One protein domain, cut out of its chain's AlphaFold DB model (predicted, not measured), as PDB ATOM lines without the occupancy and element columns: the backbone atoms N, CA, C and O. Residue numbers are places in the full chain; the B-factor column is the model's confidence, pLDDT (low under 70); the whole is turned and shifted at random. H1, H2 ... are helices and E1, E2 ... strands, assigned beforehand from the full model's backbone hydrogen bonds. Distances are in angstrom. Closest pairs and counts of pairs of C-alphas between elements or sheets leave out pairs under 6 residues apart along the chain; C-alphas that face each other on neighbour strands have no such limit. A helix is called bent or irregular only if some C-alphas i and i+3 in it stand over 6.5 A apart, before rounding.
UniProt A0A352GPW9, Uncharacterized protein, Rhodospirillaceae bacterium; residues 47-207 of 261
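AT A GLANCE: This is residues 47 to 207 of the 261 residues of an uncharacterized protein of Rhodospirillaceae bacterium (UniProt A0A352GPW9). A strongly twisted slab of four strands lies between helices, with H2 and H3 covering one face and the shorter H5 the other, which gives three layers. H1 and H4 are off the sheet, and H6 runs outward from beside H4 until its residues 202 to 207 stick out free. The 161 printed residues hold six named helices and four named strands in the order E1 H1 H2 E2 E3 H3 H4 E4 H5 H6, of mixed class. The sheet's order is E2 E3 E1 E4, all antiparallel. The whole is compact, with a radius of gyration of the C-alphas of 15.2 A and spans of 42 by 39 by 30 A.

IN THESE COORDINATES: E1, residues 59 to 63, begins at C-alpha 59 (-17.045, 88.235, -4.897). H1 is residues 65 to 70. H2, residues 77 to 93, is 24.2 A long, with a kink of 40 degrees near residue 84; it is irregular, but only just, C-alphas 80 and 83 being 7.0 A apart. E2, residues 99 to 104, and E3, residues 107 to 112, measure 16.4 A and 16.7 A. H3, residues 117 to 136, is 27.9 A long. H4 is residues 139 to 142, E4 residues 149 to 152 and H5 residues 166 to 175. H6, residues 191 to 207, is 24.6 A long and ends at C-alpha 207 (-23.969, 96.426, -31.034).

HOW THE PARTS SIT: E2 and E3 form a hairpin, with N 102 and O 109 at 2.9 A. E3 and E1 have N 60 and O 110 at 2.8 A, and E1 and E4 have N 61 and O 150 at 2.8 A. E1, H1 H2, E2 and E3, H3 H4, E4 are split strand-helix-strand units, two strands running the same way with another between them, each with a right-handed crossover. H3 is on the sheet at a height of 9.2 A, and its closest C-alphas to E3 are Gly 120 and Phe 112, 6.1 A. On the same face, H2 runs along E2, at 1 degrees on the local plane. H3 touches H2 with its residues 127 to 135 alone, closest C-alphas Ile 131 and Cys 86, 5.9 A. H5 is on the opposite face, its closest C-alphas to E4 being Ile 173 and Val 150, 6.1 A. H1 is close to H2 but not clearly touching, closest C-alphas Tyr 68 and Gly 79, 6.0 A. H4 touches H3, closest C-alphas Phe 140 and Gly 132, 5.5 A. H6 only just touches H4, with 3 pairs of C-alphas within 8 A, closest Trp 192 and Lys 141, 6.5 A. Every O i to N i+4 pair is within hydrogen-bond range in H1, H3, H5 and H6; H2 has 11 of 13, and H4 is too short for one.

THE WHOLE: The C-alphas farthest apart are Met 77 and Val 207, 43.2 A. The printed part has no cut. The links E4 to H5 and H5 to H6 are long. Mean pLDDT of the printed part is 76.8; 47 residues are under 70, among them 47 to 57, 176 to 188 and 194 to 207.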
ATOM      1  N   THR A  47     -20.081  77.393   5.380       58.56
ATOM      2  CA  THR A  47     -20.834  77.846   4.214       58.56
ATOM      3  C   THR A  47     -20.253  79.153   3.687       58.56
ATOM      4  O   THR A  47     -19.859  80.049   4.438       58.56
ATOM      5  N   MET A  48     -20.169  79.257   2.362       62.34
ATOM      6  CA  MET A  48     -19.613  80.423   1.683       62.34
ATOM      7  C   MET A  48     -20.400  81.694   2.013       62.34
ATOM      8  O   MET A  48     -19.811  82.764   2.046       62.34
ATOM      9  N   MET A  49     -21.694  81.596   2.324       56.22
ATOM     10  CA  MET A  49     -22.482  82.757   2.748       56.22
ATOM     11  C   MET A  49     -22.123  83.228   4.166       56.22
ATOM     12  O   MET A  49     -21.859  84.413   4.360       56.22
ATOM     13  N   ALA A  50     -21.972  82.317   5.135       57.00
ATOM     14  CA  ALA A  50     -21.696  82.672   6.534       57.00
ATOM     15  C   ALA A  50     -20.368  83.433   6.729       57.00
ATOM     16  O   ALA A  50     -20.255  84.292   7.601       57.00
ATOM     17  N   ASP A  51     -19.358  83.149   5.902       58.47
ATOM     18  CA  ASP A  51     -18.052  83.819   5.963       58.47
ATOM     19  C   ASP A  51     -18.031  85.202   5.251       58.47
ATOM     20  O   ASP A  51     -17.047  85.934   5.410       58.47
ATOM     21  N   TRP A  52     -19.055  85.548   4.447       61.50
ATOM     22  CA  TRP A  52     -19.025  86.660   3.467       61.50
ATOM     23  C   TRP A  52     -20.232  87.618   3.560       61.50
ATOM     24  O   TRP A  52     -20.144  88.759   3.102       61.50
ATOM     25  N   GLU A  53     -21.329  87.209   4.206       53.09
ATOM     26  CA  GLU A  53     -22.543  88.016   4.428       53.09
ATOM     27  C   GLU A  53     -22.304  89.268   5.281       53.09
ATOM     28  O   GLU A  53     -22.995  90.272   5.116       53.09
ATOM     29  N   SER A  54     -21.293  89.269   6.156       48.66
ATOM     30  CA  SER A  54     -21.096  90.352   7.125       48.66
ATOM     31  C   SER A  54     -20.657  91.697   6.523       48.66
ATOM     32  O   SER A  54     -20.544  92.669   7.264       48.66
ATOM     33  N   ALA A  55     -20.372  91.777   5.218       44.78
ATOM     34  CA  ALA A  55     -19.779  92.973   4.605       44.78
ATOM     35  C   ALA A  55     -20.485  93.497   3.341       44.78
ATOM     36  O   ALA A  55     -20.005  94.468   2.760       44.78
ATOM     37  N   GLY A  56     -21.585  92.885   2.877       49.91
ATOM     38  CA  GLY A  56     -22.152  93.240   1.562       49.91
ATOM     39  C   GLY A  56     -21.120  93.100   0.430       49.91
ATOM     40  O   GLY A  56     -21.110  93.886  -0.518       49.91
ATOM     41  N   ALA A  57     -20.189  92.153   0.585       62.03
ATOM     42  CA  ALA A  57     -18.980  92.070  -0.217       62.03
ATOM     43  C   ALA A  57     -19.256  91.404  -1.570       62.03
ATOM     44  O   ALA A  57     -19.726  90.268  -1.638       62.03
ATOM     45  N   CYS A  58     -18.897  92.095  -2.652       76.06
ATOM     46  CA  CYS A  58     -18.826  91.481  -3.971       76.06
ATOM     47  C   CYS A  58     -17.716  90.428  -4.011       76.06
ATOM     48  O   CYS A  58     -16.632  90.620  -3.447       76.06
ATOM     49  N   ILE A  59     -17.983  89.335  -4.719       84.88
ATOM     50  CA  ILE A  59     -17.045  88.235  -4.897       84.88
ATOM     51  C   ILE A  59     -16.384  88.366  -6.259       84.88
ATOM     52  O   ILE A  59     -17.038  88.591  -7.276       84.88
ATOM     53  N   TYR A  60     -15.068  88.218  -6.273       87.75
ATOM     54  CA  TYR A  60     -14.249  88.252  -7.470       87.75
ATOM     55  C   TYR A  60     -13.737  86.854  -7.751       87.75
ATOM     56  O   TYR A  60     -13.096  86.232  -6.903       87.75
ATOM     57  N   LEU A  61     -14.032  86.362  -8.942       87.25
ATOM     58  CA  LEU A  61     -13.822  84.982  -9.320       87.25
ATOM     59  C   LEU A  61     -12.840  84.934 -10.481       87.25
ATOM     60  O   LEU A  61     -13.028  85.610 -11.496       87.25
ATOM     61  N   MET A  62     -11.776  84.162 -10.290       89.56
ATOM     62  CA  MET A  62     -10.780  83.882 -11.307       89.56
ATOM     63  C   MET A  62     -10.895  82.437 -11.767       89.56
ATOM     64  O   MET A  62     -10.785  81.520 -10.954       89.56
ATOM     65  N   ASP A  63     -11.065  82.251 -13.074       86.62
ATOM     66  CA  ASP A  63     -10.973  80.940 -13.711       86.62
ATOM     67  C   ASP A  63      -9.503  80.571 -13.948       86.62
ATOM     68  O   ASP A  63      -8.768  81.288 -14.634       86.62
ATOM     69  N   LEU A  64      -9.060  79.457 -13.365       87.19
ATOM     70  CA  LEU A  64      -7.701  78.951 -13.537       87.19
ATOM     71  C   LEU A  64      -7.573  78.008 -14.733       87.19
ATOM     72  O   LEU A  64      -6.445  77.752 -15.155       87.19
ATOM     73  N   ALA A  65      -8.670  77.514 -15.317       85.25
ATOM     74  CA  ALA A  65      -8.620  76.577 -16.440       85.25
ATOM     75  C   ALA A  65      -7.780  77.100 -17.627       85.25
ATOM     76  O   ALA A  65      -6.931  76.348 -18.122       85.25
ATOM     77  N   PRO A  66      -7.879  78.385 -18.040       81.81
ATOM     78  CA  PRO A  66      -7.013  78.931 -19.085       81.81
ATOM     79  C   PRO A  66      -5.528  78.929 -18.702       81.81
ATOM     80  O   PRO A  66      -4.671  78.687 -19.551       81.81
ATOM     81  N   LEU A  67      -5.198  79.172 -17.428       83.06
ATOM     82  CA  LEU A  67      -3.814  79.117 -16.954       83.06
ATOM     83  C   LEU A  67      -3.291  77.685 -16.911       83.06
ATOM     84  O   LEU A  67      -2.171  77.450 -17.363       83.06
ATOM     85  N   TYR A  68      -4.095  76.729 -16.440       86.69
ATOM     86  CA  TYR A  68      -3.738  75.313 -16.466       86.69
ATOM     87  C   TYR A  68      -3.465  74.829 -17.890       86.69
ATOM     88  O   TYR A  68      -2.462  74.156 -18.120       86.69
ATOM     89  N   ALA A  69      -4.291  75.225 -18.861       84.00
ATOM     90  CA  ALA A  69      -4.071  74.890 -20.266       84.00
ATOM     91  C   ALA A  69      -2.720  75.417 -20.789       84.00
ATOM     92  O   ALA A  69      -2.015  74.717 -21.514       84.00
ATOM     93  N   LEU A  70      -2.316  76.623 -20.380       81.31
ATOM     94  CA  LEU A  70      -1.059  77.245 -20.812       81.31
ATOM     95  C   LEU A  70       0.193  76.615 -20.191       81.31
ATOM     96  O   LEU A  70       1.253  76.634 -20.816       81.31
ATOM     97  N   ILE A  71       0.093  76.077 -18.976       82.94
ATOM     98  CA  ILE A  71       1.229  75.482 -18.248       82.94
ATOM     99  C   ILE A  71       1.363  73.968 -18.441       82.94
ATOM    100  O   ILE A  71       2.182  73.340 -17.771       82.94
ATOM    101  N   GLY A  72       0.595  73.386 -19.368       80.44
ATOM    102  CA  GLY A  72       0.661  71.960 -19.698       80.44
ATOM    103  C   GLY A  72      -0.226  71.063 -18.829       80.44
ATOM    104  O   GLY A  72       0.013  69.862 -18.760       80.44
ATOM    105  N   GLY A  73      -1.243  71.630 -18.178       83.94
ATOM    106  CA  GLY A  73      -2.250  70.908 -17.403       83.94
ATOM    107  C   GLY A  73      -2.050  70.967 -15.887       83.94
ATOM    108  O   GLY A  73      -1.038  71.442 -15.369       83.94
ATOM    109  N   ARG A  74      -3.057  70.466 -15.163       83.88
ATOM    110  CA  ARG A  74      -3.121  70.482 -13.691       83.88
ATOM    111  C   ARG A  74      -2.093  69.560 -13.033       83.88
ATOM    112  O   ARG A  74      -1.520  69.914 -12.009       83.88
ATOM    113  N   GLU A  75      -1.823  68.414 -13.652       85.81
ATOM    114  CA  GLU A  75      -0.921  67.397 -13.097       85.81
ATOM    115  C   GLU A  75       0.568  67.732 -13.235       85.81
ATOM    116  O   GLU A  75       1.415  67.119 -12.576       85.81
ATOM    117  N   GLY A  76       0.899  68.726 -14.062       83.31
ATOM    118  CA  GLY A  76       2.265  69.200 -14.233       83.31
ATOM    119  C   GLY A  76       2.818  69.870 -12.973       83.31
ATOM    120  O   GLY A  76       2.083  70.355 -12.114       83.31
ATOM    121  N   MET A  77       4.148  69.970 -12.884       85.06
ATOM    122  CA  MET A  77       4.838  70.608 -11.752       85.06
ATOM    123  C   MET A  77       4.369  72.052 -11.502       85.06
ATOM    124  O   MET A  77       4.245  72.472 -10.353       85.06
ATOM    125  N   LEU A  78       4.107  72.812 -12.570       83.69
ATOM    126  CA  LEU A  78       3.575  74.174 -12.476       83.69
ATOM    127  C   LEU A  78       2.086  74.186 -12.113       83.69
ATOM    128  O   LEU A  78       1.678  75.026 -11.319       83.69
ATOM    129  N   GLY A  79       1.297  73.237 -12.630       85.44
ATOM    130  CA  GLY A  79      -0.117  73.078 -12.280       85.44
ATOM    131  C   GLY A  79      -0.310  72.819 -10.789       85.44
ATOM    132  O   GLY A  79      -1.069  73.526 -10.135       85.44
ATOM    133  N   LYS A  80       0.483  71.915 -10.211       88.12
ATOM    134  CA  LYS A  80       0.452  71.612  -8.770       88.12
ATOM    135  C   LYS A  80       0.832  72.801  -7.885       88.12
ATOM    136  O   LYS A  80       0.375  72.879  -6.756       88.12
ATOM    137  N   ARG A  81       1.640  73.735  -8.397       88.06
ATOM    138  CA  ARG A  81       2.094  74.936  -7.670       88.06
ATOM    139  C   ARG A  81       1.189  76.151  -7.850       88.06
ATOM    140  O   ARG A  81       1.347  77.125  -7.117       88.06
ATOM    141  N   LEU A  82       0.287  76.133  -8.830       88.38
ATOM    142  CA  LEU A  82      -0.563  77.280  -9.134       88.38
ATOM    143  C   LEU A  82      -1.478  77.663  -7.955       88.38
ATOM    144  O   LEU A  82      -1.496  78.846  -7.625       88.38
ATOM    145  N   PRO A  83      -2.159  76.723  -7.261       90.56
ATOM    146  CA  PRO A  83      -2.962  77.057  -6.081       90.56
ATOM    147  C   PRO A  83      -2.159  77.770  -4.986       90.56
ATOM    148  O   PRO A  83      -2.586  78.807  -4.479       90.56
ATOM    149  N   ASP A  84      -0.961  77.266  -4.679       89.56
ATOM    150  CA  ASP A  84      -0.078  77.866  -3.674       89.56
ATOM    151  C   ASP A  84       0.385  79.263  -4.097       89.56
ATOM    152  O   ASP A  84       0.427  80.187  -3.284       89.56
ATOM    153  N   ALA A  85       0.699  79.445  -5.384       87.94
ATOM    154  CA  ALA A  85       1.069  80.744  -5.931       87.94
ATOM    155  C   ALA A  85      -0.086  81.753  -5.833       87.94
ATOM    156  O   ALA A  85       0.159  82.913  -5.494       87.94
ATOM    157  N   CYS A  86      -1.328  81.323  -6.079       90.69
ATOM    158  CA  CYS A  86      -2.519  82.159  -5.923       90.69
ATOM    159  C   CYS A  86      -2.647  82.689  -4.491       90.69
ATOM    160  O   CYS A  86      -2.697  83.906  -4.292       90.69
ATOM    161  N   CYS A  87      -2.627  81.794  -3.501       90.06
ATOM    162  CA  CYS A  87      -2.718  82.162  -2.087       90.06
ATOM    163  C   CYS A  87      -1.544  83.055  -1.664       90.06
ATOM    164  O   CYS A  87      -1.747  84.140  -1.124       90.06
ATOM    165  N   HIS A  88      -0.312  82.661  -2.002       91.50
ATOM    166  CA  HIS A  88       0.890  83.403  -1.627       91.50
ATOM    167  C   HIS A  88       0.908  84.836  -2.180       91.50
ATOM    168  O   HIS A  88       1.279  85.781  -1.481       91.50
ATOM    169  N   ILE A  89       0.512  85.024  -3.441       91.38
ATOM    170  CA  ILE A  89       0.467  86.358  -4.048       91.38
ATOM    171  C   ILE A  89      -0.649  87.196  -3.441       91.38
ATOM    172  O   ILE A  89      -0.436  88.389  -3.217       91.38
ATOM    173  N   PHE A  90      -1.807  86.594  -3.170       91.69
ATOM    174  CA  PHE A  90      -2.896  87.288  -2.501       91.69
ATOM    175  C   PHE A  90      -2.449  87.803  -1.132       91.69
ATOM    176  O   PHE A  90      -2.523  89.008  -0.901       91.69
ATOM    177  N   ASP A  91      -1.875  86.942  -0.292       91.19
ATOM    178  CA  ASP A  91      -1.422  87.297   1.059       91.19
ATOM    179  C   ASP A  91      -0.316  88.361   1.050       91.19
ATOM    180  O   ASP A  91      -0.240  89.220   1.929       91.19
ATOM    181  N   ARG A  92       0.536  88.357   0.018       91.25
ATOM    182  CA  ARG A  92       1.552  89.400  -0.174       91.25
ATOM    183  C   ARG A  92       0.942  90.755  -0.549       91.25
ATOM    184  O   ARG A  92       1.528  91.793  -0.252       91.25
ATOM    185  N   MET A  93      -0.181  90.764  -1.265       87.44
ATOM    186  CA  MET A  93      -0.784  91.977  -1.836       87.44
ATOM    187  C   MET A  93      -1.950  92.539  -1.022       87.44
ATOM    188  O   MET A  93      -2.334  93.699  -1.232       87.44
ATOM    189  N   VAL A  94      -2.539  91.720  -0.157       86.88
ATOM    190  CA  VAL A  94      -3.777  91.982   0.569       86.88
ATOM    191  C   VAL A  94      -3.563  91.519   1.998       86.88
ATOM    192  O   VAL A  94      -3.285  90.351   2.246       86.88
ATOM    193  N   THR A  95      -3.678  92.437   2.956       85.38
ATOM    194  CA  THR A  95      -3.562  92.044   4.358       85.38
ATOM    195  C   THR A  95      -4.792  91.238   4.773       85.38
ATOM    196  O   THR A  95      -5.894  91.475   4.274       85.38
ATOM    197  N   ALA A  96      -4.644  90.333   5.743       81.50
ATOM    198  CA  ALA A  96      -5.752  89.508   6.241       81.50
ATOM    199  C   ALA A  96      -6.942  90.318   6.804       81.50
ATOM    200  O   ALA A  96      -8.034  89.780   6.980       81.50
ATOM    201  N   LYS A  97      -6.740  91.610   7.105       82.81
ATOM    202  CA  LYS A  97      -7.801  92.528   7.544       82.81
ATOM    203  C   LYS A  97      -8.589  93.132   6.379       82.81
ATOM    204  O   LYS A  97      -9.728  93.535   6.580       82.81
ATOM    205  N   ASP A  98      -7.995  93.187   5.189       83.31
ATOM    206  CA  ASP A  98      -8.542  93.903   4.032       83.31
ATOM    207  C   ASP A  98      -9.264  92.985   3.043       83.31
ATOM    208  O   ASP A  98     -10.073  93.454   2.239       83.31
ATOM    209  N   GLY A  99      -9.010  91.679   3.089       85.31
ATOM    210  CA  GLY A  99      -9.652  90.732   2.190       85.31
ATOM    211  C   GLY A  99      -9.424  89.278   2.563       85.31
ATOM    212  O   GLY A  99      -8.648  88.946   3.460       85.31
ATOM    213  N   ARG A 100     -10.137  88.404   1.857       87.81
ATOM    214  CA  ARG A 100     -10.053  86.951   1.996       87.81
ATOM    215  C   ARG A 100      -9.941  86.324   0.615       87.81
ATOM    216  O   ARG A 100     -10.548  86.809  -0.338       87.81
ATOM    217  N   SER A 101      -9.201  85.227   0.518       89.38
ATOM    218  CA  SER A 101      -9.169  84.405  -0.686       89.38
ATOM    219  C   SER A 101      -9.323  82.932  -0.346       89.38
ATOM    220  O   SER A 101      -9.004  82.508   0.767       89.38
ATOM    221  N   ARG A 102      -9.867  82.156  -1.284       88.00
ATOM    222  CA  ARG A 102      -9.967  80.699  -1.186       88.00
ATOM    223  C   ARG A 102      -9.887  80.054  -2.561       88.00
ATOM    224  O   ARG A 102     -10.414  80.574  -3.542       88.00
ATOM    225  N   MET A 103      -9.298  78.867  -2.587       87.56
ATOM    226  CA  MET A 103      -9.394  77.950  -3.719       87.56
ATOM    227  C   MET A 103     -10.697  77.146  -3.630       87.56
ATOM    228  O   MET A 103     -11.081  76.675  -2.551       87.56
ATOM    229  N   ARG A 104     -11.389  76.999  -4.760       85.69
ATOM    230  CA  ARG A 104     -12.609  76.196  -4.920       85.69
ATOM    231  C   ARG A 104     -12.553  75.471  -6.262       85.69
ATOM    232  O   ARG A 104     -12.936  76.022  -7.287       85.69
ATOM    233  N   GLY A 105     -12.036  74.243  -6.254       84.12
ATOM    234  CA  GLY A 105     -11.773  73.500  -7.487       84.12
ATOM    235  C   GLY A 105     -10.807  74.270  -8.392       84.12
ATOM    236  O   GLY A 105      -9.701  74.604  -7.969       84.12
ATOM    237  N   ASP A 106     -11.258  74.591  -9.604       85.62
ATOM    238  CA  ASP A 106     -10.482  75.348 -10.598       85.62
ATOM    239  C   ASP A 106     -10.718  76.864 -10.520       85.62
ATOM    240  O   ASP A 106     -10.266  77.622 -11.379       85.62
ATOM    241  N   TYR A 107     -11.389  77.322  -9.465       87.75
ATOM    242  CA  TYR A 107     -11.679  78.727  -9.238       87.75
ATOM    243  C   TYR A 107     -10.876  79.277  -8.070       87.75
ATOM    244  O   TYR A 107     -10.814  78.689  -6.985       87.75
ATOM    245  N   PHE A 108     -10.304  80.458  -8.280       90.06
ATOM    246  CA  PHE A 108      -9.738  81.259  -7.209       90.06
ATOM    247  C   PHE A 108     -10.697  82.398  -6.867       90.06
ATOM    248  O   PHE A 108     -10.992  83.264  -7.691       90.06
ATOM    249  N   VAL A 109     -11.222  82.358  -5.646       89.62
ATOM    250  CA  VAL A 109     -12.283  83.242  -5.164       89.62
ATOM    251  C   VAL A 109     -11.681  84.268  -4.213       89.62
ATOM    252  O   VAL A 109     -10.951  83.909  -3.292       89.62
ATOM    253  N   MET A 110     -12.000  85.544  -4.413       90.44
ATOM    254  CA  MET A 110     -11.477  86.672  -3.642       90.44
ATOM    255  C   MET A 110     -12.616  87.586  -3.171       90.44
ATOM    256  O   MET A 110     -13.555  87.853  -3.917       90.44
ATOM    257  N   SER A 111     -12.506  88.124  -1.958       87.94
ATOM    258  CA  SER A 111     -13.295  89.268  -1.473       87.94
ATOM    259  C   SER A 111     -12.403  90.310  -0.830       87.94
ATOM    260  O   SER A 111     -11.332  90.011  -0.297       87.94
ATOM    261  N   PHE A 112     -12.904  91.541  -0.829       86.38
ATOM    262  CA  PHE A 112     -12.297  92.667  -0.138       86.38
ATOM    263  C   PHE A 112     -13.340  93.301   0.776       86.38
ATOM    264  O   PHE A 112     -14.463  93.553   0.348       86.38
ATOM    265  N   LEU A 113     -12.973  93.530   2.035       82.06
ATOM    266  CA  LEU A 113     -13.899  93.982   3.081       82.06
ATOM    267  C   LEU A 113     -14.103  95.502   3.062       82.06
ATOM    268  O   LEU A 113     -15.169  95.990   3.415       82.06
ATOM    269  N   SER A 114     -13.077  96.253   2.664       79.38
ATOM    270  CA  SER A 114     -13.021  97.718   2.765       79.38
ATOM    271  C   SER A 114     -13.053  98.437   1.411       79.38
ATOM    272  O   SER A 114     -12.952  99.662   1.361       79.38
ATOM    273  N   LEU A 115     -13.181  97.697   0.303       81.88
ATOM    274  CA  LEU A 115     -13.122  98.250  -1.049       81.88
ATOM    275  C   LEU A 115     -14.502  98.312  -1.703       81.88
ATOM    276  O   LEU A 115     -15.334  97.424  -1.536       81.88
ATOM    277  N   SER A 116     -14.715  99.347  -2.516       82.69
ATOM    278  CA  SER A 116     -15.873  99.409  -3.408       82.69
ATOM    279  C   SER A 116     -15.796  98.318  -4.479       82.69
ATOM    280  O   SER A 116     -14.711  97.830  -4.804       82.69
ATOM    281  N   ARG A 117     -16.933  97.986  -5.101       80.94
ATOM    282  CA  ARG A 117     -17.007  96.974  -6.169       80.94
ATOM    283  C   ARG A 117     -16.011  97.230  -7.310       80.94
ATOM    284  O   ARG A 117     -15.394  96.293  -7.812       80.94
ATOM    285  N   GLU A 118     -15.818  98.489  -7.696       80.81
ATOM    286  CA  GLU A 118     -14.856  98.882  -8.733       80.81
ATOM    287  C   GLU A 118     -13.403  98.770  -8.258       80.81
ATOM    288  O   GLU A 118     -12.570  98.174  -8.942       80.81
ATOM    289  N   ALA A 119     -13.094  99.305  -7.072       81.00
ATOM    290  CA  ALA A 119     -11.743  99.262  -6.517       81.00
ATOM    291  C   ALA A 119     -11.300  97.820  -6.228       81.00
ATOM    292  O   ALA A 119     -10.166  97.448  -6.531       81.00
ATOM    293  N   GLY A 120     -12.208  96.988  -5.714       84.00
ATOM    294  CA  GLY A 120     -11.987  95.562  -5.509       84.00
ATOM    295  C   GLY A 120     -11.775  94.816  -6.825       84.00
ATOM    296  O   GLY A 120     -10.893  93.966  -6.895       84.00
ATOM    297  N   PHE A 121     -12.468  95.190  -7.908       83.50
ATOM    298  CA  PHE A 121     -12.238  94.587  -9.225       83.50
ATOM    299  C   PHE A 121     -10.835  94.901  -9.751       83.50
ATOM    300  O   PHE A 121     -10.125  94.019 -10.234       83.50
ATOM    301  N   VAL A 122     -10.395  96.156  -9.620       83.00
ATOM    302  CA  VAL A 122      -9.032  96.555  -9.997       83.00
ATOM    303  C   VAL A 122      -8.000  95.829  -9.133       83.00
ATOM    304  O   VAL A 122      -7.008  95.330  -9.666       83.00
ATOM    305  N   LYS A 123      -8.241  95.705  -7.823       87.44
ATOM    306  CA  LYS A 123      -7.354  94.981  -6.905       87.44
ATOM    307  C   LYS A 123      -7.278  93.489  -7.242       87.44
ATOM    308  O   LYS A 123      -6.175  92.953  -7.320       87.44
ATOM    309  N   ALA A 124      -8.406  92.838  -7.526       87.81
ATOM    310  CA  ALA A 124      -8.450  91.457  -8.004       87.81
ATOM    311  C   ALA A 124      -7.653  91.296  -9.303       87.81
ATOM    312  O   ALA A 124      -6.829  90.394  -9.418       87.81
ATOM    313  N   ALA A 125      -7.808  92.215 -10.258       85.19
ATOM    314  CA  ALA A 125      -7.036  92.179 -11.495       85.19
ATOM    315  C   ALA A 125      -5.527  92.335 -11.253       85.19
ATOM    316  O   ALA A 125      -4.725  91.702 -11.942       85.19
ATOM    317  N   GLN A 126      -5.114  93.151 -10.280       86.69
ATOM    318  CA  GLN A 126      -3.708  93.273  -9.886       86.69
ATOM    319  C   GLN A 126      -3.170  91.973  -9.275       86.69
ATOM    320  O   GLN A 126      -2.060  91.569  -9.620       86.69
ATOM    321  N   VAL A 127      -3.953  91.303  -8.424       88.44
ATOM    322  CA  VAL A 127      -3.604  89.980  -7.874       88.44
ATOM    323  C   VAL A 127      -3.441  88.966  -9.005       88.44
ATOM    324  O   VAL A 127      -2.394  88.333  -9.111       88.44
ATOM    325  N   ILE A 128      -4.413  88.894  -9.918       88.69
ATOM    326  CA  ILE A 128      -4.368  88.029 -11.106       88.69
ATOM    327  C   ILE A 128      -3.137  88.321 -11.962       88.69
ATOM    328  O   ILE A 128      -2.470  87.406 -12.435       88.69
ATOM    329  N   ASN A 129      -2.793  89.596 -12.137       86.31
ATOM    330  CA  ASN A 129      -1.591  89.987 -12.857       86.31
ATOM    331  C   ASN A 129      -0.315  89.494 -12.158       86.31
ATOM    332  O   ASN A 129       0.607  89.040 -12.829       86.31
ATOM    333  N   GLY A 130      -0.267  89.542 -10.825       85.31
ATOM    334  CA  GLY A 130       0.816  88.946 -10.044       85.31
ATOM    335  C   GLY A 130       0.919  87.433 -10.253       85.31
ATOM    336  O   GLY A 130       2.012  86.934 -10.511       85.31
ATOM    337  N   ILE A 131      -0.217  86.727 -10.219       87.19
ATOM    338  CA  ILE A 131      -0.314  85.269 -10.433       87.19
ATOM    339  C   ILE A 131       0.173  84.897 -11.825       87.19
ATOM    340  O   ILE A 131       1.054  84.050 -11.973       87.19
ATOM    341  N   GLY A 132      -0.335  85.581 -12.844       83.62
ATOM    342  CA  GLY A 132       0.067  85.376 -14.224       83.62
ATOM    343  C   GLY A 132       1.563  85.594 -14.444       83.62
ATOM    344  O   GLY A 132       2.240  84.731 -15.001       83.62
ATOM    345  N   LEU A 133       2.107  86.712 -13.955       83.94
ATOM    346  CA  LEU A 133       3.533  87.021 -14.097       83.94
ATOM    347  C   LEU A 133       4.429  86.028 -13.350       83.94
ATOM    348  O   LEU A 133       5.489  85.679 -13.859       83.94
ATOM    349  N   GLN A 134       4.025  85.551 -12.173       83.38
ATOM    350  CA  GLN A 134       4.802  84.555 -11.433       83.38
ATOM    351  C   GLN A 134       4.749  83.172 -12.093       83.38
ATOM    352  O   GLN A 134       5.734  82.439 -12.052       83.38
ATOM    353  N   THR A 135       3.619  82.821 -12.707       80.88
ATOM    354  CA  THR A 135       3.397  81.476 -13.251       80.88
ATOM    355  C   THR A 135       3.969  81.320 -14.657       80.88
ATOM    356  O   THR A 135       4.639  80.333 -14.946       80.88
ATOM    357  N   ILE A 136       3.714  82.284 -15.548       77.75
ATOM    358  CA  ILE A 136       4.075  82.189 -16.975       77.75
ATOM    359  C   ILE A 136       4.903  83.379 -17.476       77.75
ATOM    360  O   ILE A 136       5.177  83.494 -18.675       77.75
ATOM    361  N   GLY A 137       5.335  84.261 -16.571       79.25
ATOM    362  CA  GLY A 137       6.232  85.365 -16.893       79.25
ATOM    363  C   GLY A 137       5.615  86.364 -17.865       79.25
ATOM    364  O   GLY A 137       4.418  86.655 -17.849       79.25
ATOM    365  N   GLU A 138       6.449  86.897 -18.754       74.81
ATOM    366  CA  GLU A 138       6.037  87.930 -19.707       74.81
ATOM    367  C   GLU A 138       4.993  87.460 -20.718       74.81
ATOM    368  O   GLU A 138       4.252  88.293 -21.240       74.81
ATOM    369  N   ARG A 139       4.862  86.142 -20.933       69.62
ATOM    370  CA  ARG A 139       3.817  85.582 -21.801       69.62
ATOM    371  C   ARG A 139       2.422  85.966 -21.315       69.62
ATOM    372  O   ARG A 139       1.537  86.157 -22.142       69.62
ATOM    373  N   PHE A 140       2.240  86.190 -20.011       74.25
ATOM    374  CA  PHE A 140       0.973  86.670 -19.459       74.25
ATOM    375  C   PHE A 140       0.556  88.041 -20.012       74.25
ATOM    376  O   PHE A 140      -0.628  88.289 -20.211       74.25
ATOM    377  N   LYS A 141       1.514  88.930 -20.315       66.06
ATOM    378  CA  LYS A 141       1.227  90.282 -20.829       66.06
ATOM    379  C   LYS A 141       0.652  90.259 -22.250       66.06
ATOM    380  O   LYS A 141      -0.009  91.214 -22.649       66.06
ATOM    381  N   THR A 142       0.940  89.202 -23.009       62.41
ATOM    382  CA  THR A 142       0.580  89.058 -24.426       62.41
ATOM    383  C   THR A 142      -0.583  88.106 -24.669       62.41
ATOM    384  O   THR A 142      -1.062  88.027 -25.796       62.41
ATOM    385  N   ILE A 143      -1.030  87.360 -23.655       63.56
ATOM    386  CA  ILE A 143      -2.146  86.433 -23.834       63.56
ATOM    387  C   ILE A 143      -3.453  87.228 -23.920       63.56
ATOM    388  O   ILE A 143      -3.797  88.010 -23.032       63.56
ATOM    389  N   GLU A 144      -4.210  86.993 -24.992       54.28
ATOM    390  CA  GLU A 144      -5.643  87.284 -25.028       54.28
ATOM    391  C   GLU A 144      -6.350  86.278 -24.126       54.28
ATOM    392  O   GLU A 144      -6.847  85.255 -24.591       54.28
ATOM    393  N   VAL A 145      -6.326  86.511 -22.813       54.59
ATOM    394  CA  VAL A 145      -6.953  85.552 -21.908       54.59
ATOM    395  C   VAL A 145      -8.459  85.834 -21.914       54.59
ATOM    396  O   VAL A 145      -8.843  86.989 -21.682       54.59
ATOM    397  N   PRO A 146      -9.322  84.839 -22.202       56.34
ATOM    398  CA  PRO A 146     -10.763  84.987 -22.011       56.34
ATOM    399  C   PRO A 146     -11.050  85.394 -20.565       56.34
ATOM    400  O   PRO A 146     -10.259  85.061 -19.689       56.34
ATOM    401  N   ASN A 147     -12.136  86.151 -20.360       63.84
ATOM    402  CA  ASN A 147     -12.606  86.766 -19.108       63.84
ATOM    403  C   ASN A 147     -12.089  86.096 -17.815       63.84
ATOM    404  O   ASN A 147     -12.811  85.367 -17.146       63.84
ATOM    405  N   LEU A 148     -10.837  86.390 -17.447       72.69
ATOM    406  CA  LEU A 148     -10.153  85.774 -16.304       72.69
ATOM    407  C   LEU A 148     -10.704  86.224 -14.967       72.69
ATOM    408  O   LEU A 148     -10.336  85.669 -13.942       72.69
ATOM    409  N   LEU A 149     -11.468  87.306 -14.971       81.31
ATOM    410  CA  LEU A 149     -11.952  87.945 -13.775       81.31
ATOM    411  C   LEU A 149     -13.401  88.310 -13.982       81.31
ATOM    412  O   LEU A 149     -13.738  89.083 -14.884       81.31
ATOM    413  N   VAL A 150     -14.219  87.807 -13.081       83.25
ATOM    414  CA  VAL A 150     -15.635  88.097 -13.033       83.25
ATOM    415  C   VAL A 150     -16.000  88.560 -11.633       83.25
ATOM    416  O   VAL A 150     -15.498  88.032 -10.647       83.25
ATOM    417  N   ALA A 151     -16.843  89.586 -11.546       83.88
ATOM    418  CA  ALA A 151     -17.505  89.923 -10.296       83.88
ATOM    419  C   ALA A 151     -18.853  89.210 -10.263       83.88
ATOM    420  O   ALA A 151     -19.594  89.256 -11.248       83.88
ATOM    421  N   ALA A 152     -19.198  88.611  -9.138       82.62
ATOM    422  CA  ALA A 152     -20.502  88.018  -8.901       82.62
ATOM    423  C   ALA A 152     -20.929  88.284  -7.459       82.62
ATOM    424  O   ALA A 152     -20.095  88.510  -6.573       82.62
ATOM    425  N   ASP A 153     -22.235  88.284  -7.237       80.69
ATOM    426  CA  ASP A 153     -22.780  88.386  -5.896       80.69
ATOM    427  C   ASP A 153     -22.781  86.986  -5.241       80.69
ATOM    428  O   ASP A 153     -22.867  85.974  -5.945       80.69
ATOM    429  N   PRO A 154     -22.640  86.874  -3.906       78.75
ATOM    430  CA  PRO A 154     -22.511  85.575  -3.236       78.75
ATOM    431  C   PRO A 154     -23.659  84.598  -3.530       78.75
ATOM    432  O   PRO A 154     -23.432  83.398  -3.669       78.75
ATOM    433  N   THR A 155     -24.882  85.112  -3.671       79.56
ATOM    434  CA  THR A 155     -26.094  84.345  -4.008       79.56
ATOM    435  C   THR A 155     -26.020  83.693  -5.384       79.56
ATOM    436  O   THR A 155     -26.580  82.624  -5.600       79.56
ATOM    437  N   ASP A 156     -25.295  84.316  -6.310       79.19
ATOM    438  CA  ASP A 156     -25.159  83.839  -7.683       79.19
ATOM    439  C   ASP A 156     -24.102  82.744  -7.816       79.19
ATOM    440  O   ASP A 156     -23.948  82.169  -8.889       79.19
ATOM    441  N   LEU A 157     -23.352  82.478  -6.746       77.88
ATOM    442  CA  LEU A 157     -22.268  81.499  -6.691       77.88
ATOM    443  C   LEU A 157     -22.543  80.364  -5.710       77.88
ATOM    444  O   LEU A 157     -21.709  79.471  -5.575       77.88
ATOM    445  N   THR A 158     -23.665  80.418  -4.993       80.06
ATOM    446  CA  THR A 158     -23.975  79.472  -3.923       80.06
ATOM    447  C   THR A 158     -25.230  78.662  -4.212       80.06
ATOM    448  O   THR A 158     -26.150  79.114  -4.894       80.06
ATOM    449  N   ASN A 159     -25.251  77.428  -3.721       81.81
ATOM    450  CA  ASN A 159     -26.432  76.573  -3.673       81.81
ATOM    451  C   ASN A 159     -27.376  77.006  -2.550       81.81
ATOM    452  O   ASN A 159     -27.010  77.819  -1.706       81.81
ATOM    453  N   ASP A 160     -28.572  76.419  -2.503       78.00
ATOM    454  CA  ASP A 160     -29.584  76.727  -1.478       78.00
ATOM    455  C   ASP A 160     -29.077  76.451  -0.049       78.00
ATOM    456  O   ASP A 160     -29.512  77.079   0.912       78.00
ATOM    457  N   ASN A 161     -28.083  75.565   0.076       74.44
ATOM    458  CA  ASN A 161     -27.399  75.249   1.330       74.44
ATOM    459  C   ASN A 161     -26.289  76.259   1.692       74.44
ATOM    460  O   ASN A 161     -25.615  76.090   2.702       74.44
ATOM    461  N   GLY A 162     -26.047  77.287   0.872       70.62
ATOM    462  CA  GLY A 162     -25.012  78.304   1.082       70.62
ATOM    463  C   GLY A 162     -23.585  77.863   0.726       70.62
ATOM    464  O   GLY A 162     -22.623  78.569   1.045       70.62
ATOM    465  N   GLU A 163     -23.420  76.702   0.089       79.06
ATOM    466  CA  GLU A 163     -22.136  76.183  -0.403       79.06
ATOM    467  C   GLU A 163     -21.815  76.673  -1.814       79.06
ATOM    468  O   GLU A 163     -22.724  76.990  -2.571       79.06
ATOM    469  N   PHE A 164     -20.530  76.723  -2.178       80.69
ATOM    470  CA  PHE A 164     -20.099  77.148  -3.513       80.69
ATOM    471  C   PHE A 164     -20.549  76.155  -4.590       80.69
ATOM    472  O   PHE A 164     -20.262  74.965  -4.479       80.69
ATOM    473  N   ASP A 165     -21.167  76.660  -5.655       82.69
ATOM    474  CA  ASP A 165     -21.588  75.874  -6.810       82.69
ATOM    475  C   ASP A 165     -20.690  76.149  -8.033       82.69
ATOM    476  O   ASP A 165     -20.778  77.222  -8.648       82.69
ATOM    477  N   PRO A 166     -19.844  75.181  -8.437       82.06
ATOM    478  CA  PRO A 166     -19.017  75.289  -9.636       82.06
ATOM    479  C   PRO A 166     -19.821  75.523 -10.922       82.06
ATOM    480  O   PRO A 166     -19.337  76.210 -11.823       82.06
ATOM    481  N   ALA A 167     -21.039  74.978 -11.031       82.81
ATOM    482  CA  ALA A 167     -21.868  75.135 -12.223       82.81
ATOM    483  C   ALA A 167     -22.344  76.584 -12.362       82.81
ATOM    484  O   ALA A 167     -22.162  77.195 -13.419       82.81
ATOM    485  N   LYS A 168     -22.854  77.176 -11.275       82.69
ATOM    486  CA  LYS A 168     -23.212  78.600 -11.236       82.69
ATOM    487  C   LYS A 168     -22.005  79.508 -11.467       82.69
ATOM    488  O   LYS A 168     -22.114  80.478 -12.217       82.69
ATOM    489  N   ALA A 169     -20.836  79.180 -10.909       81.94
ATOM    490  CA  ALA A 169     -19.604  79.929 -11.162       81.94
ATOM    491  C   ALA A 169     -19.220  79.930 -12.650       81.94
ATOM    492  O   ALA A 169     -18.904  80.985 -13.207       81.94
ATOM    493  N   LYS A 170     -19.319  78.777 -13.319       81.81
ATOM    494  CA  LYS A 170     -19.110  78.669 -14.767       81.81
ATOM    495  C   LYS A 170     -20.108  79.526 -15.549       81.81
ATOM    496  O   LYS A 170     -19.692  80.277 -16.429       81.81
ATOM    497  N   THR A 171     -21.392  79.486 -15.194       82.44
ATOM    498  CA  THR A 171     -22.422  80.331 -15.821       82.44
ATOM    499  C   THR A 171     -22.124  81.822 -15.647       82.44
ATOM    500  O   THR A 171     -22.289  82.589 -16.594       82.44
ATOM    501  N   GLN A 172     -21.642  82.241 -14.473       80.94
ATOM    502  CA  GLN A 172     -21.219  83.626 -14.241       80.94
ATOM    503  C   GLN A 172     -20.000  84.003 -15.091       80.94
ATOM    504  O   GLN A 172     -19.934  85.111 -15.613       80.94
ATOM    505  N   ILE A 173     -19.043  83.097 -15.298       78.00
ATOM    506  CA  ILE A 173     -17.898  83.363 -16.182       78.00
ATOM    507  C   ILE A 173     -18.342  83.531 -17.638       78.00
ATOM    508  O   ILE A 173     -17.939  84.487 -18.309       78.00
ATOM    509  N   GLU A 174     -19.211  82.639 -18.113       76.81
ATOM    510  CA  GLU A 174     -19.745  82.657 -19.477       76.81
ATOM    511  C   GLU A 174     -20.617  83.892 -19.747       76.81
ATOM    512  O   GLU A 174     -20.559  84.460 -20.839       76.81
ATOM    513  N   SER A 175     -21.373  84.361 -18.751       72.25
ATOM    514  CA  SER A 175     -22.184  85.580 -18.860       72.25
ATOM    515  C   SER A 175     -21.365  86.877 -18.755       72.25
ATOM    516  O   SER A 175     -21.892  87.956 -19.035       72.25
ATOM    517  N   GLY A 176     -20.081  86.798 -18.378       65.00
ATOM    518  CA  GLY A 176     -19.247  87.958 -18.026       65.00
ATOM    519  C   GLY A 176     -19.545  88.531 -16.630       65.00
ATOM    520  O   GLY A 176     -19.027  89.590 -16.264       65.00
ATOM    521  N   GLY A 177     -20.370  87.815 -15.870       66.69
ATOM    522  CA  GLY A 177     -20.859  88.076 -14.529       66.69
ATOM    523  C   GLY A 177     -21.687  89.326 -14.377       66.69
ATOM    524  O   GLY A 177     -22.259  89.877 -15.314       66.69
ATOM    525  N   SER A 178     -21.708  89.813 -13.146       57.53
ATOM    526  CA  SER A 178     -22.566  90.904 -12.693       57.53
ATOM    527  C   SER A 178     -22.138  92.300 -13.192       57.53
ATOM    528  O   SER A 178     -22.551  93.309 -12.626       57.53
ATOM    529  N   GLY A 179     -21.304  92.373 -14.240       59.12
ATOM    530  CA  GLY A 179     -20.959  93.584 -14.988       59.12
ATOM    531  C   GLY A 179     -20.450  94.747 -14.131       59.12
ATOM    532  O   GLY A 179     -21.214  95.624 -13.740       59.12
ATOM    533  N   VAL A 180     -19.139  94.825 -13.879       60.56
ATOM    534  CA  VAL A 180     -18.564  96.020 -13.234       60.56
ATOM    535  C   VAL A 180     -18.423  97.132 -14.272       60.56
ATOM    536  O   VAL A 180     -17.643  97.014 -15.221       60.56
ATOM    537  N   ALA A 181     -19.167  98.225 -14.093       61.69
ATOM    538  CA  ALA A 181     -19.060  99.420 -14.923       61.69
ATOM    539  C   ALA A 181     -17.745 100.155 -14.628       61.69
ATOM    540  O   ALA A 181     -17.698 101.138 -13.900       61.69
ATOM    541  N   LEU A 182     -16.646  99.662 -15.193       63.31
ATOM    542  CA  LEU A 182     -15.339 100.279 -15.011       63.31
ATOM    543  C   LEU A 182     -15.288 101.605 -15.785       63.31
ATOM    544  O   LEU A 182     -15.349 101.629 -17.023       63.31
ATOM    545  N   GLY A 183     -15.164 102.707 -15.042       64.81
ATOM    546  CA  GLY A 183     -14.969 104.054 -15.575       64.81
ATOM    547  C   GLY A 183     -13.630 104.220 -16.311       64.81
ATOM    548  O   GLY A 183     -13.295 103.472 -17.238       64.81
ATOM    549  N   ASN A 184     -12.854 105.234 -15.926       62.00
ATOM    550  CA  ASN A 184     -11.483 105.403 -16.405       62.00
ATOM    551  C   ASN A 184     -10.537 104.623 -15.488       62.00
ATOM    552  O   ASN A 184     -10.319 105.004 -14.341       62.00
ATOM    553  N   LEU A 185      -9.981 103.524 -15.998       64.25
ATOM    554  CA  LEU A 185      -8.957 102.764 -15.286       64.25
ATOM    555  C   LEU A 185      -7.710 103.639 -15.089       64.25
ATOM    556  O   LEU A 185      -7.176 104.181 -16.057       64.25
ATOM    557  N   GLY A 186      -7.244 103.753 -13.844       62.69
ATOM    558  CA  GLY A 186      -6.034 104.501 -13.499       62.69
ATOM    559  C   GLY A 186      -4.751 103.907 -14.097       62.69
ATOM    560  O   GLY A 186      -4.743 102.809 -14.671       62.69
ATOM    561  N   ALA A 187      -3.634 104.626 -13.940       64.19
ATOM    562  CA  ALA A 187      -2.316 104.177 -14.402       64.19
ATOM    563  C   ALA A 187      -1.948 102.788 -13.846       64.19
ATOM    564  O   ALA A 187      -1.439 101.957 -14.599       64.19
ATOM    565  N   ASP A 188      -2.352 102.501 -12.608       66.56
ATOM    566  CA  ASP A 188      -2.000 101.291 -11.854       66.56
ATOM    567  C   ASP A 188      -2.806 100.037 -12.229       66.56
ATOM    568  O   ASP A 188      -2.563  98.947 -11.701       66.56
ATOM    569  N   ALA A 189      -3.786 100.154 -13.133       70.56
ATOM    570  CA  ALA A 189      -4.523  98.996 -13.621       70.56
ATOM    571  C   ALA A 189      -3.664  98.167 -14.605       70.56
ATOM    572  O   ALA A 189      -2.999  98.750 -15.477       70.56
ATOM    573  N   PRO A 190      -3.710  96.821 -14.529       72.00
ATOM    574  CA  PRO A 190      -2.977  95.948 -15.442       72.00
ATOM    575  C   PRO A 190      -3.290  96.227 -16.916       72.00
ATOM    576  O   PRO A 190      -4.421  96.551 -17.285       72.00
ATOM    577  N   VAL A 191      -2.285  96.061 -17.780       69.94
ATOM    578  CA  VAL A 191      -2.410  96.338 -19.223       69.94
ATOM    579  C   VAL A 191      -3.485  95.461 -19.869       69.94
ATOM    580  O   VAL A 191      -4.312  95.972 -20.622       69.94
ATOM    581  N   TRP A 192      -3.538  94.173 -19.524       70.62
ATOM    582  CA  TRP A 192      -4.546  93.249 -20.050       70.62
ATOM    583  C   TRP A 192      -5.975  93.663 -19.660       70.62
ATOM    584  O   TRP A 192      -6.878  93.559 -20.486       70.62
ATOM    585  N   LEU A 193      -6.174  94.223 -18.459       72.38
ATOM    586  CA  LEU A 193      -7.475  94.731 -18.014       72.38
ATOM    587  C   LEU A 193      -7.893  95.977 -18.813       72.38
ATOM    588  O   LEU A 193      -9.045  96.125 -19.212       72.38
ATOM    589  N   LYS A 194      -6.949  96.879 -19.104       68.81
ATOM    590  CA  LYS A 194      -7.214  98.036 -19.978       68.81
ATOM    591  C   LYS A 194      -7.623  97.576 -21.383       68.81
ATOM    592  O   LYS A 194      -8.555  98.126 -21.974       68.81
ATOM    593  N   ILE A 195      -6.968  96.541 -21.908       67.12
ATOM    594  CA  ILE A 195      -7.294  95.954 -23.213       67.12
ATOM    595  C   ILE A 195      -8.670  95.269 -23.185       67.12
ATOM    596  O   ILE A 195      -9.463  95.479 -24.102       67.12
ATOM    597  N   SER A 196      -9.003  94.502 -22.145       66.56
ATOM    598  CA  SER A 196     -10.304  93.824 -22.053       66.56
ATOM    599  C   SER A 196     -11.463  94.823 -21.955       66.56
ATOM    600  O   SER A 196     -12.432  94.713 -22.706       66.56
ATOM    601  N   VAL A 197     -11.328  95.874 -21.140       67.06
ATOM    602  CA  VAL A 197     -12.350  96.926 -21.011       67.06
ATOM    603  C   VAL A 197     -12.512  97.722 -22.304       67.06
ATOM    604  O   VAL A 197     -13.633  98.037 -22.702       67.06
ATOM    605  N   THR A 198     -11.421  98.040 -23.003       64.44
ATOM    606  CA  THR A 198     -11.514  98.737 -24.299       64.44
ATOM    607  C   THR A 198     -12.157  97.865 -25.377       64.44
ATOM    608  O   THR A 198     -12.965  98.379 -26.153       64.44
ATOM    609  N   LYS A 199     -11.877  96.556 -25.406       63.16
ATOM    610  CA  LYS A 199     -12.574  95.603 -26.284       63.16
ATOM    611  C   LYS A 199     -14.064  95.512 -25.958       63.16
ATOM    612  O   LYS A 199     -14.873  95.617 -26.876       63.16
ATOM    613  N   ALA A 200     -14.433  95.414 -24.682       63.12
ATOM    614  CA  ALA A 200     -15.831  95.386 -24.250       63.12
ATOM    615  C   ALA A 200     -16.580  96.674 -24.637       63.12
ATOM    616  O   ALA A 200     -17.669  96.612 -25.209       63.12
ATOM    617  N   LYS A 201     -15.966  97.850 -24.430       62.47
ATOM    618  CA  LYS A 201     -16.525  99.148 -24.855       62.47
ATOM    619  C   LYS A 201     -16.716  99.219 -26.377       62.47
ATOM    620  O   LYS A 201     -17.767  99.666 -26.834       62.47
ATOM    621  N   LYS A 202     -15.749  98.739 -27.167       58.72
ATOM    622  CA  LYS A 202     -15.859  98.674 -28.638       58.72
ATOM    623  C   LYS A 202     -16.957  97.711 -29.099       58.72
ATOM    624  O   LYS A 202     -17.723  98.060 -29.991       58.72
ATOM    625  N   ALA A 203     -17.070  96.535 -28.484       58.03
ATOM    626  CA  ALA A 203     -18.125  95.570 -28.795       58.03
ATOM    627  C   ALA A 203     -19.520  96.148 -28.498       58.03
ATOM    628  O   ALA A 203     -20.407  96.081 -29.349       58.03
ATOM    629  N   ALA A 204     -19.690  96.810 -27.349       58.22
ATOM    630  CA  ALA A 204     -20.935  97.487 -26.990       58.22
ATOM    631  C   ALA A 204     -21.305  98.611 -27.980       58.22
ATOM    632  O   ALA A 204     -22.471  98.742 -28.350       58.22
ATOM    633  N   GLN A 205     -20.320  99.379 -28.462       57.75
ATOM    634  CA  GLN A 205     -20.523 100.394 -29.503       57.75
ATOM    635  C   GLN A 205     -20.936  99.782 -30.849       57.75
ATOM    636  O   GLN A 205     -21.819 100.310 -31.518       57.75
ATOM    637  N   MET A 206     -20.351  98.653 -31.258       52.75
ATOM    638  CA  MET A 206     -20.762  97.988 -32.501       52.75
ATOM    639  C   MET A 206     -22.192  97.441 -32.419       52.75
ATOM    640  O   MET A 206     -22.948  97.561 -33.382       52.75
ATOM    641  N   VAL A 207     -22.596  96.906 -31.262       57.88
ATOM    642  CA  VAL A 207     -23.969  96.426 -31.034       57.88
ATOM    643  C   VAL A 207     -24.973  97.581 -31.011       57.88
ATOM    644  O   VAL A 207     -26.062  97.447 -31.570       57.88
TER     645      VAL A 207